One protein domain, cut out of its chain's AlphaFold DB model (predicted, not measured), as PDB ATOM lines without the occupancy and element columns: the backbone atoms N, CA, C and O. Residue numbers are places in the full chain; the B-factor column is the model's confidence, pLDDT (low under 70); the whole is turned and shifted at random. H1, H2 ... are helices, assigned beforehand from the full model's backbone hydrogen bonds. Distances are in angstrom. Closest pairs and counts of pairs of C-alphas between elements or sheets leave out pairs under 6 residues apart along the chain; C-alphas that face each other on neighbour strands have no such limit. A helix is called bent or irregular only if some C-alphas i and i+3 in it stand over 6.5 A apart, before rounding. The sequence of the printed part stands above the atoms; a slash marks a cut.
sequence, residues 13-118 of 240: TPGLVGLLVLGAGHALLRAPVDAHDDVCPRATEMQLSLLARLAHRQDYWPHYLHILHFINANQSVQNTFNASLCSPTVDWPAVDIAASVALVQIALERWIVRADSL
ATOM      1  N   THR A  13      44.716  59.658  69.080       73.06
ATOM      2  CA  THR A  13      43.302  59.312  69.276       73.06
ATOM      3  C   THR A  13      42.499  60.538  69.737       73.06
ATOM      4  O   THR A  13      43.045  61.389  70.440       73.06
ATOM      5  N   PRO A  14      41.194  60.629  69.419       68.31
ATOM      6  CA  PRO A  14      40.341  61.754  69.818       68.31
ATOM      7  C   PRO A  14      40.388  62.032  71.328       68.31
ATOM      8  O   PRO A  14      40.505  63.177  71.760       68.31
ATOM      9  N   GLY A  15      40.359  60.969  72.141       70.19
ATOM     10  CA  GLY A  15      40.462  61.077  73.598       70.19
ATOM     11  C   GLY A  15      41.810  61.632  74.060       70.19
ATOM     12  O   GLY A  15      41.848  62.462  74.964       70.19
ATOM     13  N   LEU A  16      42.910  61.233  73.413       76.88
ATOM     14  CA  LEU A  16      44.242  61.762  73.708       76.88
ATOM     15  C   LEU A  16      44.366  63.234  73.297       76.88
ATOM     16  O   LEU A  16      44.868  64.033  74.079       76.88
ATOM     17  N   VAL A  17      43.862  63.603  72.116       75.88
ATOM     18  CA  VAL A  17      43.805  65.005  71.671       75.88
ATOM     19  C   VAL A  17      43.008  65.840  72.668       75.88
ATOM     20  O   VAL A  17      43.466  66.905  73.070       75.88
ATOM     21  N   GLY A  18      41.862  65.342  73.134       74.44
ATOM     22  CA  GLY A  18      41.056  66.072  74.103       74.44
ATOM     23  C   GLY A  18      41.738  66.268  75.457       74.44
ATOM     24  O   GLY A  18      41.683  67.359  76.021       74.44
ATOM     25  N   LEU A  19      42.453  65.252  75.950       79.75
ATOM     26  CA  LEU A  19      43.269  65.374  77.161       79.75
ATOM     27  C   LEU A  19      44.420  66.374  76.984       79.75
ATOM     28  O   LEU A  19      44.663  67.178  77.883       79.75
ATOM     29  N   LEU A  20      45.093  66.351  75.830       84.31
ATOM     30  CA  LEU A  20      46.177  67.282  75.511       84.31
ATOM     31  C   LEU A  20      45.673  68.723  75.449       84.31
ATOM     32  O   LEU A  20      46.290  69.601  76.038       84.31
ATOM     33  N   VAL A  21      44.535  68.966  74.801       82.69
ATOM     34  CA  VAL A  21      43.914  70.295  74.731       82.69
ATOM     35  C   VAL A  21      43.552  70.817  76.120       82.69
ATOM     36  O   VAL A  21      43.860  71.962  76.446       82.69
ATOM     37  N   LEU A  22      42.914  69.990  76.952       81.56
ATOM     38  CA  LEU A  22      42.545  70.368  78.317       81.56
ATOM     39  C   LEU A  22      43.773  70.693  79.172       81.56
ATOM     40  O   LEU A  22      43.807  71.726  79.844       81.56
ATOM     41  N   GLY A  23      44.779  69.817  79.135       83.81
ATOM     42  CA  GLY A  23      46.022  69.984  79.879       83.81
ATOM     43  C   GLY A  23      46.798  71.220  79.437       83.81
ATOM     44  O   GLY A  23      47.209  72.023  80.272       83.81
ATOM     45  N   ALA A  24      46.914  71.423  78.126       86.81
ATOM     46  CA  ALA A  24      47.560  72.582  77.529       86.81
ATOM     47  C   ALA A  24      46.827  73.890  77.850       86.81
ATOM     48  O   ALA A  24      47.461  74.868  78.228       86.81
ATOM     49  N   GLY A  25      45.492  73.909  77.786       85.56
ATOM     50  CA  GLY A  25      44.704  75.076  78.181       85.56
ATOM     51  C   GLY A  25      44.925  75.456  79.648       85.56
ATOM     52  O   GLY A  25      45.085  76.631  79.966       85.56
ATOM     53  N   HIS A  26      45.003  74.469  80.547       83.81
ATOM     54  CA  HIS A  26      45.349  74.719  81.946       83.81
ATOM     55  C   HIS A  26      46.777  75.252  82.111       83.81
ATOM     56  O   HIS A  26      46.962  76.274  82.769       83.81
ATOM     57  N   ALA A  27      47.764  74.591  81.506       87.38
ATOM     58  CA  ALA A  27      49.177  74.920  81.683       87.38
ATOM     59  C   ALA A  27      49.581  76.256  81.038       87.38
ATOM     60  O   ALA A  27      50.440  76.953  81.572       87.38
ATOM     61  N   LEU A  28      48.960  76.625  79.914       88.12
ATOM     62  CA  LEU A  28      49.282  77.851  79.182       88.12
ATOM     63  C   LEU A  28      48.447  79.052  79.648       88.12
ATOM     64  O   LEU A  28      48.995  80.134  79.810       88.12
ATOM     65  N   LEU A  29      47.136  78.885  79.873       85.19
ATOM     66  CA  LEU A  29      46.235  80.023  80.127       85.19
ATOM     67  C   LEU A  29      45.862  80.236  81.594       85.19
ATOM     68  O   LEU A  29      45.500  81.348  81.967       85.19
ATOM     69  N   ARG A  30      45.848  79.174  82.409       80.25
ATOM     70  CA  ARG A  30      45.315  79.230  83.784       80.25
ATOM     71  C   ARG A  30      46.399  79.159  84.851       80.25
ATOM     72  O   ARG A  30      46.194  79.691  85.937       80.25
ATOM     73  N   ALA A  31      47.510  78.482  84.573       78.69
ATOM     74  CA  ALA A  31      48.618  78.379  85.507       78.69
ATOM     75  C   ALA A  31      49.347  79.729  85.636       78.69
ATOM     76  O   ALA A  31      49.512  80.440  84.629       78.69
ATOM     77  N   PRO A  32      49.802  80.081  86.851       78.94
ATOM     78  CA  PRO A  32      50.631  81.259  87.035       78.94
ATOM     79  C   PRO A  32      51.899  81.149  86.188       78.94
ATOM     80  O   PRO A  32      52.388  80.052  85.892       78.94
ATOM     81  N   VAL A  33      52.392  82.315  85.770       78.12
ATOM     82  CA  VAL A  33      53.650  82.445  85.027       78.12
ATOM     83  C   VAL A  33      54.786  81.918  85.889       78.12
ATOM     84  O   VAL A  33      55.502  81.003  85.481       78.12
ATOM     85  N   ASP A  34      54.867  82.438  87.112       76.69
ATOM     86  CA  ASP A  34      55.924  82.122  88.052       76.69
ATOM     87  C   ASP A  34      55.770  80.730  88.644       76.69
ATOM     88  O   ASP A  34      54.718  80.330  89.152       76.69
ATOM     89  N   ALA A  35      56.877  79.988  88.608       74.12
ATOM     90  CA  ALA A  35      56.872  78.598  89.018       74.12
ATOM     91  C   ALA A  35      56.543  78.384  90.496       74.12
ATOM     92  O   ALA A  35      55.946  77.367  90.856       74.12
ATOM     93  N   HIS A  36      56.919  79.362  91.313       77.62
ATOM     94  CA  HIS A  36      56.768  79.369  92.761       77.62
ATOM     95  C   HIS A  36      55.317  79.578  93.211       77.62
ATOM     96  O   HIS A  36      54.959  79.133  94.299       77.62
ATOM     97  N   ASP A  37      54.486  80.187  92.362       81.44
ATOM     98  CA  ASP A  37      53.087  80.500  92.673       81.44
ATOM     99  C   ASP A  37      52.117  79.413  92.187       81.44
ATOM    100  O   ASP A  37      50.905  79.492  92.407       81.44
ATOM    101  N   ASP A  38      52.629  78.380  91.511       82.81
ATOM    102  CA  ASP A  38      51.817  77.299  90.962       82.81
ATOM    103  C   ASP A  38      51.326  76.344  92.048       82.81
ATOM    104  O   ASP A  38      52.102  75.734  92.783       82.81
ATOM    105  N   VAL A  39      50.007  76.168  92.103       83.62
ATOM    106  CA  VAL A  39      49.328  75.258  93.031       83.62
ATOM    107  C   VAL A  39      49.564  73.789  92.649       83.62
ATOM    108  O   VAL A  39      49.556  72.915  93.515       83.62
ATOM    109  N   CYS A  40      49.795  73.501  91.363       85.62
ATOM    110  CA  CYS A  40      49.947  72.150  90.817       85.62
ATOM    111  C   CYS A  40      51.204  72.013  89.926       85.62
ATOM    112  O   CYS A  40      51.102  71.525  88.795       85.62
ATOM    113  N   PRO A  41      52.411  72.349  90.425       83.94
ATOM    114  CA  PRO A  41      53.603  72.557  89.599       83.94
ATOM    115  C   PRO A  41      53.996  71.319  88.786       83.94
ATOM    116  O   PRO A  41      54.292  71.428  87.603       83.94
ATOM    117  N   ARG A  42      53.902  70.120  89.377       85.00
ATOM    118  CA  ARG A  42      54.219  68.855  88.685       85.00
ATOM    119  C   ARG A  42      53.257  68.531  87.545       85.00
ATOM    120  O   ARG A  42      53.657  67.946  86.543       85.00
ATOM    121  N   ALA A  43      51.976  68.862  87.707       86.25
ATOM    122  CA  ALA A  43      50.993  68.629  86.658       86.25
ATOM    123  C   ALA A  43      51.230  69.599  85.495       86.25
ATOM    124  O   ALA A  43      51.239  69.166  84.346       86.25
ATOM    125  N   THR A  44      51.485  70.875  85.797       87.44
ATOM    126  CA  THR A  44      51.856  71.895  84.808       87.44
ATOM    127  C   THR A  44      53.121  71.494  84.053       87.44
ATOM    128  O   THR A  44      53.112  71.476  82.825       87.44
ATOM    129  N   GLU A  45      54.172  71.085  84.767       86.06
ATOM    130  CA  GLU A  45      55.433  70.604  84.193       86.06
ATOM    131  C   GLU A  45      55.206  69.439  83.223       86.06
ATOM    132  O   GLU A  45      55.621  69.505  82.069       86.06
ATOM    133  N   MET A  46      54.459  68.408  83.637       86.75
ATOM    134  CA  MET A  46      54.166  67.257  82.779       86.75
ATOM    135  C   MET A  46      53.425  67.661  81.494       86.75
ATOM    136  O   MET A  46      53.740  67.153  80.416       86.75
ATOM    137  N   GLN A  47      52.453  68.572  81.589       89.25
ATOM    138  CA  GLN A  47      51.701  69.058  80.425       89.25
ATOM    139  C   GLN A  47      52.579  69.893  79.487       89.25
ATOM    140  O   GLN A  47      52.550  69.687  78.273       89.25
ATOM    141  N   LEU A  48      53.408  70.782  80.036       89.50
ATOM    142  CA  LEU A  48      54.365  71.571  79.263       89.50
ATOM    143  C   LEU A  48      55.417  70.681  78.586       89.50
ATOM    144  O   LEU A  48      55.752  70.931  77.428       89.50
ATOM    145  N   SER A  49      55.873  69.607  79.234       87.88
ATOM    146  CA  SER A  49      56.790  68.625  78.639       87.88
ATOM    147  C   SER A  49      56.152  67.813  77.521       87.88
ATOM    148  O   SER A  49      56.788  67.572  76.494       87.88
ATOM    149  N   LEU A  50      54.881  67.431  77.650       88.00
ATOM    150  CA  LEU A  50      54.147  66.801  76.550       88.00
ATOM    151  C   LEU A  50      53.993  67.751  75.358       88.00
ATOM    152  O   LEU A  50      54.213  67.334  74.220       88.00
ATOM    153  N   LEU A  51      53.686  69.026  75.606       90.44
ATOM    154  CA  LEU A  51      53.623  70.042  74.556       90.44
ATOM    155  C   LEU A  51      54.978  70.263  73.882       90.44
ATOM    156  O   LEU A  51      55.032  70.284  72.656       90.44
ATOM    157  N   ALA A  52      56.071  70.353  74.643       89.62
ATOM    158  CA  ALA A  52      57.416  70.506  74.090       89.62
ATOM    159  C   ALA A  52      57.806  69.306  73.209       89.62
ATOM    160  O   ALA A  52      58.414  69.467  72.151       89.62
ATOM    161  N   ARG A  53      57.397  68.090  73.602       86.81
ATOM    162  CA  ARG A  53      57.583  66.861  72.812       86.81
ATOM    163  C   ARG A  53      56.801  66.853  71.499       86.81
ATOM    164  O   ARG A  53      57.296  66.334  70.500       86.81
ATOM    165  N   LEU A  54      55.596  67.422  71.488       87.06
ATOM    166  CA  LEU A  54      54.808  67.596  70.265       87.06
ATOM    167  C   LEU A  54      55.400  68.682  69.370       87.06
ATOM    168  O   LEU A  54      55.511  68.472  68.167       87.06
ATOM    169  N   ALA A  55      55.805  69.803  69.970       88.81
ATOM    170  CA  ALA A  55      56.435  70.912  69.279       88.81
ATOM    171  C   ALA A  55      57.719  70.443  68.590       88.81
ATOM    172  O   ALA A  55      57.787  70.502  67.376       88.81
ATOM    173  N   HIS A  56      58.684  69.854  69.304       83.25
ATOM    174  CA  HIS A  56      59.997  69.566  68.714       83.25
ATOM    175  C   HIS A  56      59.982  68.565  67.536       83.25
ATOM    176  O   HIS A  56      60.980  68.437  66.815       83.25
ATOM    177  N   ARG A  57      58.918  67.765  67.366       81.88
ATOM    178  CA  ARG A  57      58.824  66.750  66.306       81.88
ATOM    179  C   ARG A  57      58.104  67.326  65.097       81.88
ATOM    180  O   ARG A  57      56.912  67.599  65.166       81.88
ATOM    181  N   GLN A  58      58.788  67.375  63.954       74.88
ATOM    182  CA  GLN A  58      58.212  67.893  62.704       74.88
ATOM    183  C   GLN A  58      56.888  67.205  62.322       74.88
ATOM    184  O   GLN A  58      55.937  67.887  61.954       74.88
ATOM    185  N   ASP A  59      56.781  65.883  62.513       79.00
ATOM    186  CA  ASP A  59      55.552  65.117  62.233       79.00
ATOM    187  C   ASP A  59      54.350  65.541  63.102       79.00
ATOM    188  O   ASP A  59      53.192  65.385  62.709       79.00
ATOM    189  N   TYR A  60      54.614  66.064  64.302       80.19
ATOM    190  CA  TYR A  60      53.595  66.464  65.275       80.19
ATOM    191  C   TYR A  60      53.411  67.978  65.367       80.19
ATOM    192  O   TYR A  60      52.454  68.423  65.998       80.19
ATOM    193  N   TRP A  61      54.235  68.764  64.671       82.62
ATOM    194  CA  TRP A  61      54.103  70.216  64.617       82.62
ATOM    195  C   TRP A  61      52.696  70.687  64.202       82.62
ATOM    196  O   TRP A  61      52.136  71.545  64.888       82.62
ATOM    197  N   PRO A  62      52.037  70.101  63.177       80.88
ATOM    198  CA  PRO A  62      50.659  70.472  62.849       80.88
ATOM    199  C   PRO A  62      49.683  70.192  63.999       80.88
ATOM    200  O   PRO A  62      48.802  70.999  64.272       80.88
ATOM    201  N   HIS A  63      49.863  69.080  64.718       81.00
ATOM    202  CA  HIS A  63      49.026  68.731  65.868       81.00
ATOM    203  C   HIS A  63      49.218  69.717  67.025       81.00
ATOM    204  O   HIS A  63      48.237  70.118  67.647       81.00
ATOM    205  N   TYR A  64      50.459  70.138  67.284       87.31
ATOM    206  CA  TYR A  64      50.767  71.191  68.251       87.31
ATOM    207  C   TYR A  64      50.036  72.494  67.905       87.31
ATOM    208  O   TYR A  64      49.304  73.024  68.742       87.31
ATOM    209  N   LEU A  65      50.131  72.960  66.654       85.19
ATOM    210  CA  LEU A  65      49.427  74.167  66.211       85.19
ATOM    211  C   LEU A  65      47.903  74.033  66.307       85.19
ATOM    212  O   LEU A  65      47.236  74.975  66.728       85.19
ATOM    213  N   HIS A  66      47.340  72.868  65.977       80.12
ATOM    214  CA  HIS A  66      45.902  72.629  66.126       80.12
ATOM    215  C   HIS A  66      45.452  72.674  67.586       80.12
ATOM    216  O   HIS A  66      44.402  73.246  67.876       80.12
ATOM    217  N   ILE A  67      46.240  72.119  68.511       84.50
ATOM    218  CA  ILE A  67      45.959  72.207  69.949       84.50
ATOM    219  C   ILE A  67      45.918  73.674  70.383       84.50
ATOM    220  O   ILE A  67      44.954  74.084  71.031       84.50
ATOM    221  N   LEU A  68      46.906  74.480  69.986       87.00
ATOM    222  CA  LEU A  68      46.919  75.912  70.294       87.00
ATOM    223  C   LEU A  68      45.712  76.631  69.688       87.00
ATOM    224  O   LEU A  68      44.998  77.343  70.387       87.00
ATOM    225  N   HIS A  69      45.418  76.397  68.412       80.38
ATOM    226  CA  HIS A  69      44.268  77.008  67.757       80.38
ATOM    227  C   HIS A  69      42.951  76.655  68.461       80.38
ATOM    228  O   HIS A  69      42.108  77.523  68.688       80.38
ATOM    229  N   PHE A  70      42.788  75.397  68.873       78.94
ATOM    230  CA  PHE A  70      41.618  74.958  69.622       78.94
ATOM    231  C   PHE A  70      41.509  75.664  70.974       78.94
ATOM    232  O   PHE A  70      40.419  76.089  71.363       78.94
ATOM    233  N   ILE A  71      42.626  75.805  71.689       81.50
ATOM    234  CA  ILE A  71      42.682  76.549  72.948       81.50
ATOM    235  C   ILE A  71      42.245  77.994  72.712       81.50
ATOM    236  O   ILE A  71      41.385  78.471  73.446       81.50
ATOM    237  N   ASN A  72      42.766  78.652  71.669       79.56
ATOM    238  CA  ASN A  72      42.402  80.020  71.295       79.56
ATOM    239  C   ASN A  72      40.900  80.172  71.011       79.56
ATOM    240  O   ASN A  72      40.231  81.016  71.605       79.56
ATOM    241  N   ALA A  73      40.353  79.320  70.139       73.81
ATOM    242  CA  ALA A  73      38.952  79.376  69.730       73.81
ATOM    243  C   ALA A  73      37.979  79.193  70.909       73.81
ATOM    244  O   ALA A  73      36.870  79.723  70.888       73.81
ATOM    245  N   ASN A  74      38.400  78.472  71.952       69.25
ATOM    246  CA  ASN A  74      37.571  78.160  73.112       69.25
ATOM    247  C   ASN A  74      37.887  79.011  74.356       69.25
ATOM    248  O   ASN A  74      37.288  78.771  75.405       69.25
ATOM    249  N   GLN A  75      38.753  80.033  74.268       66.62
ATOM    250  CA  GLN A  75      39.044  80.930  75.404       66.62
ATOM    251  C   GLN A  75      37.790  81.648  75.935       66.62
ATOM    252  O   GLN A  75      37.707  81.950  77.124       66.62
ATOM    253  N   SER A  76      36.798  81.892  75.072       55.19
ATOM    254  CA  SER A  76      35.541  82.572  75.412       55.19
ATOM    255  C   SER A  76      34.481  81.655  76.040       55.19
ATOM    256  O   SER A  76      33.577  82.139  76.722       55.19
ATOM    257  N   VAL A  77      34.584  80.333  75.860       52.19
ATOM    258  CA  VAL A  77      33.600  79.354  76.349       52.19
ATOM    259  C   VAL A  77      34.132  78.736  77.636       52.19
ATOM    260  O   VAL A  77      34.640  77.620  77.667       52.19
ATOM    261  N   GLN A  78      34.043  79.491  78.729       49.09
ATOM    262  CA  GLN A  78      34.732  79.164  79.976       49.09
ATOM    263  C   GLN A  78      34.388  77.811  80.628       49.09
ATOM    264  O   GLN A  78      35.117  77.443  81.541       49.09
ATOM    265  N   ASN A  79      33.366  77.039  80.217       47.75
ATOM    266  CA  ASN A  79      32.893  75.918  81.052       47.75
ATOM    267  C   ASN A  79      32.402  74.622  80.379       47.75
ATOM    268  O   ASN A  79      31.895  73.757  81.089       47.75
ATOM    269  N   THR A  80      32.593  74.389  79.080       48.56
ATOM    270  CA  THR A  80      32.210  73.086  78.498       48.56
ATOM    271  C   THR A  80      33.174  72.654  77.408       48.56
ATOM    272  O   THR A  80      32.998  72.946  76.229       48.56
ATOM    273  N   PHE A  81      34.204  71.910  77.812       52.94
ATOM    274  CA  PHE A  81      35.016  71.148  76.875       52.94
ATOM    275  C   PHE A  81      34.127  70.106  76.187       52.94
ATOM    276  O   PHE A  81      33.702  69.133  76.811       52.94
ATOM    277  N   ASN A  82      33.813  70.325  74.911       54.44
ATOM    278  CA  ASN A  82      33.056  69.362  74.129       54.44
ATOM    279  C   ASN A  82      34.021  68.451  73.362       54.44
ATOM    280  O   ASN A  82      34.557  68.827  72.320       54.44
ATOM    281  N   ALA A  83      34.217  67.236  73.877       50.28
ATOM    282  CA  ALA A  83      35.075  66.221  73.269       50.28
ATOM    283  C   ALA A  83      34.673  65.871  71.821       50.28
ATOM    284  O   ALA A  83      35.508  65.379  71.065       50.28
ATOM    285  N   SER A  84      33.430  66.164  71.403       51.25
ATOM    286  CA  SER A  84      32.979  65.965  70.019       51.25
ATOM    287  C   SER A  84      33.656  66.898  69.008       51.25
ATOM    288  O   SER A  84      33.553  66.656  67.809       51.25
ATOM    289  N   LEU A  85      34.326  67.962  69.465       52.56
ATOM    290  CA  LEU A  85      35.090  68.882  68.616       52.56
ATOM    291  C   LEU A  85      36.519  68.376  68.339       52.56
ATOM    292  O   LEU A  85      37.169  68.854  67.416       52.56
ATOM    293  N   CYS A  86      37.007  67.395  69.104       52.34
ATOM    294  CA  CYS A  86      38.330  66.792  68.937       52.34
ATOM    295  C   CYS A  86      38.253  65.553  68.033       52.34
ATOM    296  O   CYS A  86      38.620  64.461  68.452       52.34
ATOM    297  N   SER A  87      37.730  65.681  66.813       49.41
ATOM    298  CA  SER A  87      37.711  64.556  65.871       49.41
ATOM    299  C   SER A  87      39.058  64.444  65.131       49.41
ATOM    300  O   SER A  87      39.532  65.443  64.593       49.41
ATOM    301  N   PRO A  88      39.682  63.252  65.063       47.91
ATOM    302  CA  PRO A  88      40.988  63.036  64.430       47.91
ATOM    303  C   PRO A  88      40.939  63.117  62.895       47.91
ATOM    304  O   PRO A  88      41.983  63.072  62.253       47.91
ATOM    305  N   THR A  89      39.741  63.202  62.304       46.47
ATOM    306  CA  THR A  89      39.510  63.181  60.849       46.47
ATOM    307  C   THR A  89      38.899  64.474  60.313       46.47
ATOM    308  O   THR A  89      38.272  64.457  59.259       46.47
ATOM    309  N   VAL A  90      39.001  65.582  61.041       46.34
ATOM    310  CA  VAL A  90      38.394  66.848  60.617       46.34
ATOM    311  C   VAL A  90      39.438  67.712  59.934       46.34
ATOM    312  O   VAL A  90      40.536  67.887  60.457       46.34
ATOM    313  N   ASP A  91      39.067  68.243  58.769       49.28
ATOM    314  CA  ASP A  91      39.657  69.440  58.182       49.28
ATOM    315  C   ASP A  91      39.660  70.527  59.258       49.28
ATOM    316  O   ASP A  91      38.651  71.197  59.500       49.28
ATOM    317  N   TRP A  92      40.768  70.615  59.993       53.69
ATOM    318  CA  TRP A  92      40.925  71.588  61.058       53.69
ATOM    319  C   TRP A  92      40.672  72.975  60.462       53.69
ATOM    320  O   TRP A  92      41.165  73.264  59.365       53.69
ATOM    321  N   PRO A  93      39.866  73.819  61.129       57.03
ATOM    322  CA  PRO A  93      39.552  75.140  60.609       57.03
ATOM    323  C   PRO A  93      40.840  75.915  60.332       57.03
ATOM    324  O   PRO A  93      41.868  75.690  60.976       57.03
ATOM    325  N   ALA A  94      40.779  76.821  59.352       59.16
ATOM    326  CA  ALA A  94      41.919  77.640  58.972       59.16
ATOM    327  C   ALA A  94      42.543  78.295  60.215       59.16
ATOM    328  O   ALA A  94      41.864  78.969  60.991       59.16
ATOM    329  N   VAL A  95      43.840  78.053  60.403       63.44
ATOM    330  CA  VAL A  95      44.577  78.498  61.582       63.44
ATOM    331  C   VAL A  95      44.716  80.016  61.535       63.44
ATOM    332  O   VAL A  95      45.374  80.555  60.646       63.44
ATOM    333  N   ASP A  96      44.130  80.709  62.512       73.31
ATOM    334  CA  ASP A  96      44.475  82.105  62.782       73.31
ATOM    335  C   ASP A  96      45.927  82.162  63.276       73.31
ATOM    336  O   ASP A  96      46.242  81.784  64.410       73.31
ATOM    337  N   ILE A  97      46.818  82.587  62.379       74.50
ATOM    338  CA  ILE A  97      48.262  82.630  62.609       74.50
ATOM    339  C   ILE A  97      48.589  83.610  63.739       74.50
ATOM    340  O   ILE A  97      49.408  83.283  64.591       74.50
ATOM    341  N   ALA A  98      47.934  84.772  63.795       79.19
ATOM    342  CA  ALA A  98      48.257  85.804  64.781       79.19
ATOM    343  C   ALA A  98      47.945  85.327  66.204       79.19
ATOM    344  O   ALA A  98      48.776  85.442  67.108       79.19
ATOM    345  N   ALA A  99      46.777  84.715  66.393       78.75
ATOM    346  CA  ALA A  99      46.400  84.173  67.689       78.75
ATOM    347  C   ALA A  99      47.216  82.926  68.076       78.75
ATOM    348  O   ALA A  99      47.553  82.733  69.246       78.75
ATOM    349  N   SER A 100      47.600  82.103  67.094       81.25
ATOM    350  CA  SER A 100      48.491  80.960  67.326       81.25
ATOM    351  C   SER A 100      49.887  81.418  67.748       81.25
ATOM    352  O   SER A 100      50.452  80.851  68.677       81.25
ATOM    353  N   VAL A 101      50.417  82.485  67.141       84.88
ATOM    354  CA  VAL A 101      51.690  83.106  67.538       84.88
ATOM    355  C   VAL A 101      51.638  83.605  68.981       84.88
ATOM    356  O   VAL A 101      52.569  83.337  69.735       84.88
ATOM    357  N   ALA A 102      50.551  84.257  69.402       86.81
ATOM    358  CA  ALA A 102      50.402  84.701  70.790       86.81
ATOM    359  C   ALA A 102      50.445  83.523  71.783       86.81
ATOM    360  O   ALA A 102      51.131  83.585  72.801       86.81
ATOM    361  N   LEU A 103      49.775  82.412  71.464       88.25
ATOM    362  CA  LEU A 103      49.825  81.202  72.289       88.25
ATOM    363  C   LEU A 103      51.198  80.519  72.289       88.25
ATOM    364  O   LEU A 103      51.615  80.003  73.324       88.25
ATOM    365  N   VAL A 104      51.911  80.534  71.161       90.56
ATOM    366  CA  VAL A 104      53.297  80.052  71.086       90.56
ATOM    367  C   VAL A 104      54.216  80.907  71.967       90.56
ATOM    368  O   VAL A 104      55.066  80.358  72.662       90.56
ATOM    369  N   GLN A 105      54.029  82.228  72.000       90.31
ATOM    370  CA  GLN A 105      54.790  83.119  72.885       90.31
ATOM    371  C   GLN A 105      54.497  82.856  74.368       90.31
ATOM    372  O   GLN A 105      55.421  82.834  75.175       90.31
ATOM    373  N   ILE A 106      53.243  82.569  74.727       89.94
ATOM    374  CA  ILE A 106      52.891  82.137  76.092       89.94
ATOM    375  C   ILE A 106      53.573  80.801  76.431       89.94
ATOM    376  O   ILE A 106      54.070  80.622  77.543       89.94
ATOM    377  N   ALA A 107      53.633  79.862  75.482       91.38
ATOM    378  CA  ALA A 107      54.346  78.601  75.676       91.38
ATOM    379  C   ALA A 107      55.856  78.813  75.873       91.38
ATOM    380  O   ALA A 107      56.423  78.211  76.780       91.38
ATOM    381  N   LEU A 108      56.481  79.705  75.093       90.62
ATOM    382  CA  LEU A 108      57.882  80.112  75.267       90.62
ATOM    383  C   LEU A 108      58.139  80.637  76.682       90.62
ATOM    384  O   LEU A 108      59.024  80.125  77.365       90.62
ATOM    385  N   GLU A 109      57.331  81.595  77.141       89.75
ATOM    386  CA  GLU A 109      57.437  82.161  78.489       89.75
ATOM    387  C   GLU A 109      57.368  81.063  79.559       89.75
ATOM    388  O   GLU A 109      58.231  80.968  80.433       89.75
ATOM    389  N   ARG A 110      56.364  80.183  79.458       88.94
ATOM    390  CA  ARG A 110      56.162  79.088  80.414       88.94
ATOM    391  C   ARG A 110      57.297  78.074  80.382       88.94
ATOM    392  O   ARG A 110      57.707  77.617  81.444       88.94
ATOM    393  N   TRP A 111      57.813  77.708  79.214       89.56
ATOM    394  CA  TRP A 111      58.936  76.777  79.123       89.56
ATOM    395  C   TRP A 111      60.212  77.370  79.711       89.56
ATOM    396  O   TRP A 111      60.877  76.693  80.490       89.56
ATOM    397  N   ILE A 112      60.523  78.632  79.412       86.50
ATOM    398  CA  ILE A 112      61.732  79.299  79.909       86.50
ATOM    399  C   ILE A 112      61.698  79.418  81.434       86.50
ATOM    400  O   ILE A 112      62.634  78.979  82.095       86.50
ATOM    401  N   VAL A 113      60.595  79.907  82.013       85.38
ATOM    402  CA  VAL A 113      60.456  80.049  83.479       85.38
ATOM    403  C   VAL A 113      60.531  78.698  84.202       85.38
ATOM    404  O   VAL A 113      60.902  78.625  85.373       85.38
ATOM    405  N   ARG A 114      60.182  77.602  83.521       82.69
ATOM    406  CA  ARG A 114      60.180  76.250  84.095       82.69
ATOM    407  C   ARG A 114      61.444  75.457  83.802       82.69
ATOM    408  O   ARG A 114      61.617  74.411  84.425       82.69
ATOM    409  N   ALA A 115      62.322  75.927  82.919       81.50
ATOM    410  CA  ALA A 115      63.503  75.185  82.486       81.50
ATOM    411  C   ALA A 115      64.381  74.752  83.675       81.50
ATOM    412  O   ALA A 115      64.789  73.591  83.748       81.50
ATOM    413  N   ASP A 116      64.561  75.639  84.657       76.38
ATOM    414  CA  ASP A 116      65.361  75.377  85.861       76.38
ATOM    415  C   ASP A 116      64.709  74.369  86.818       76.38
ATOM    416  O   ASP A 116      65.398  73.674  87.566       76.38
ATOM    417  N   SER A 117      63.377  74.261  86.786       76.00
ATOM    418  CA  SER A 117      62.625  73.326  87.633       76.00
ATOM    419  C   SER A 117      62.655  71.884  87.120       76.00
ATOM    420  O   SER A 117      62.396  70.958  87.889       76.00
ATOM    421  N   LEU A 118      63.015  71.684  85.846       76.00
ATOM    422  CA  LEU A 118      63.084  70.361  85.238       76.00
ATOM    423  C   LEU A 118      64.225  69.560  85.854       76.00
ATOM    424  O   LEU A 118      65.382  69.975  85.818       76.00
TER     425      LEU A 118
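What this domain is: This is residues 13 to 118 of the 240 residues of an uncharacterized protein of Echinostoma caproni (UniProt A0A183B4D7). Four helices, each touching the other three, cross steeply in one compact cluster, and a long loop, residues 74 to 96, swings round one end of it. The printed part has 106 residues, with H1, H2, H3 and H4 in that order, no named strand, and class all helix. It is compact, with radius of gyration of the C-alphas 13.3 A and spans of 39 by 32 by 26 A.

Where its parts are: Find C-alpha 14 at (40.341, 61.754, 69.818); there H1, residues 14 to 30, begins. H2 holds residues 41 to 55, and H3 residues 58 to 73, irregular, with C-alphas 59 and 62 7.3 A apart. H4, residues 97 to 115, 26.1 A long, ends at C-alpha 115, (63.503, 75.185, 82.486).

How they stand to each other: The packing is mostly crossed, helices meeting at wide angles. Look at Ala 27 and Thr 44, the closest C-alphas of H1 and H2, 5.1 A apart; the tilt is steep, 61 degrees. Residues 99 to 104 alone of H4 touch H3, about perpendicular at 73 degrees; the closest C-alphas, His 69 and Ser 100, are 5.8 A apart. Every O i to N i+4 pair is within hydrogen-bond range in H1, H2 and H4, and 10 of 12 in H3.

The domain as a whole: The printed part has no cut. The link from H3 to H4 is long, 23 residues; pLDDT is under 70 at residue 14 and residues 74 to 95.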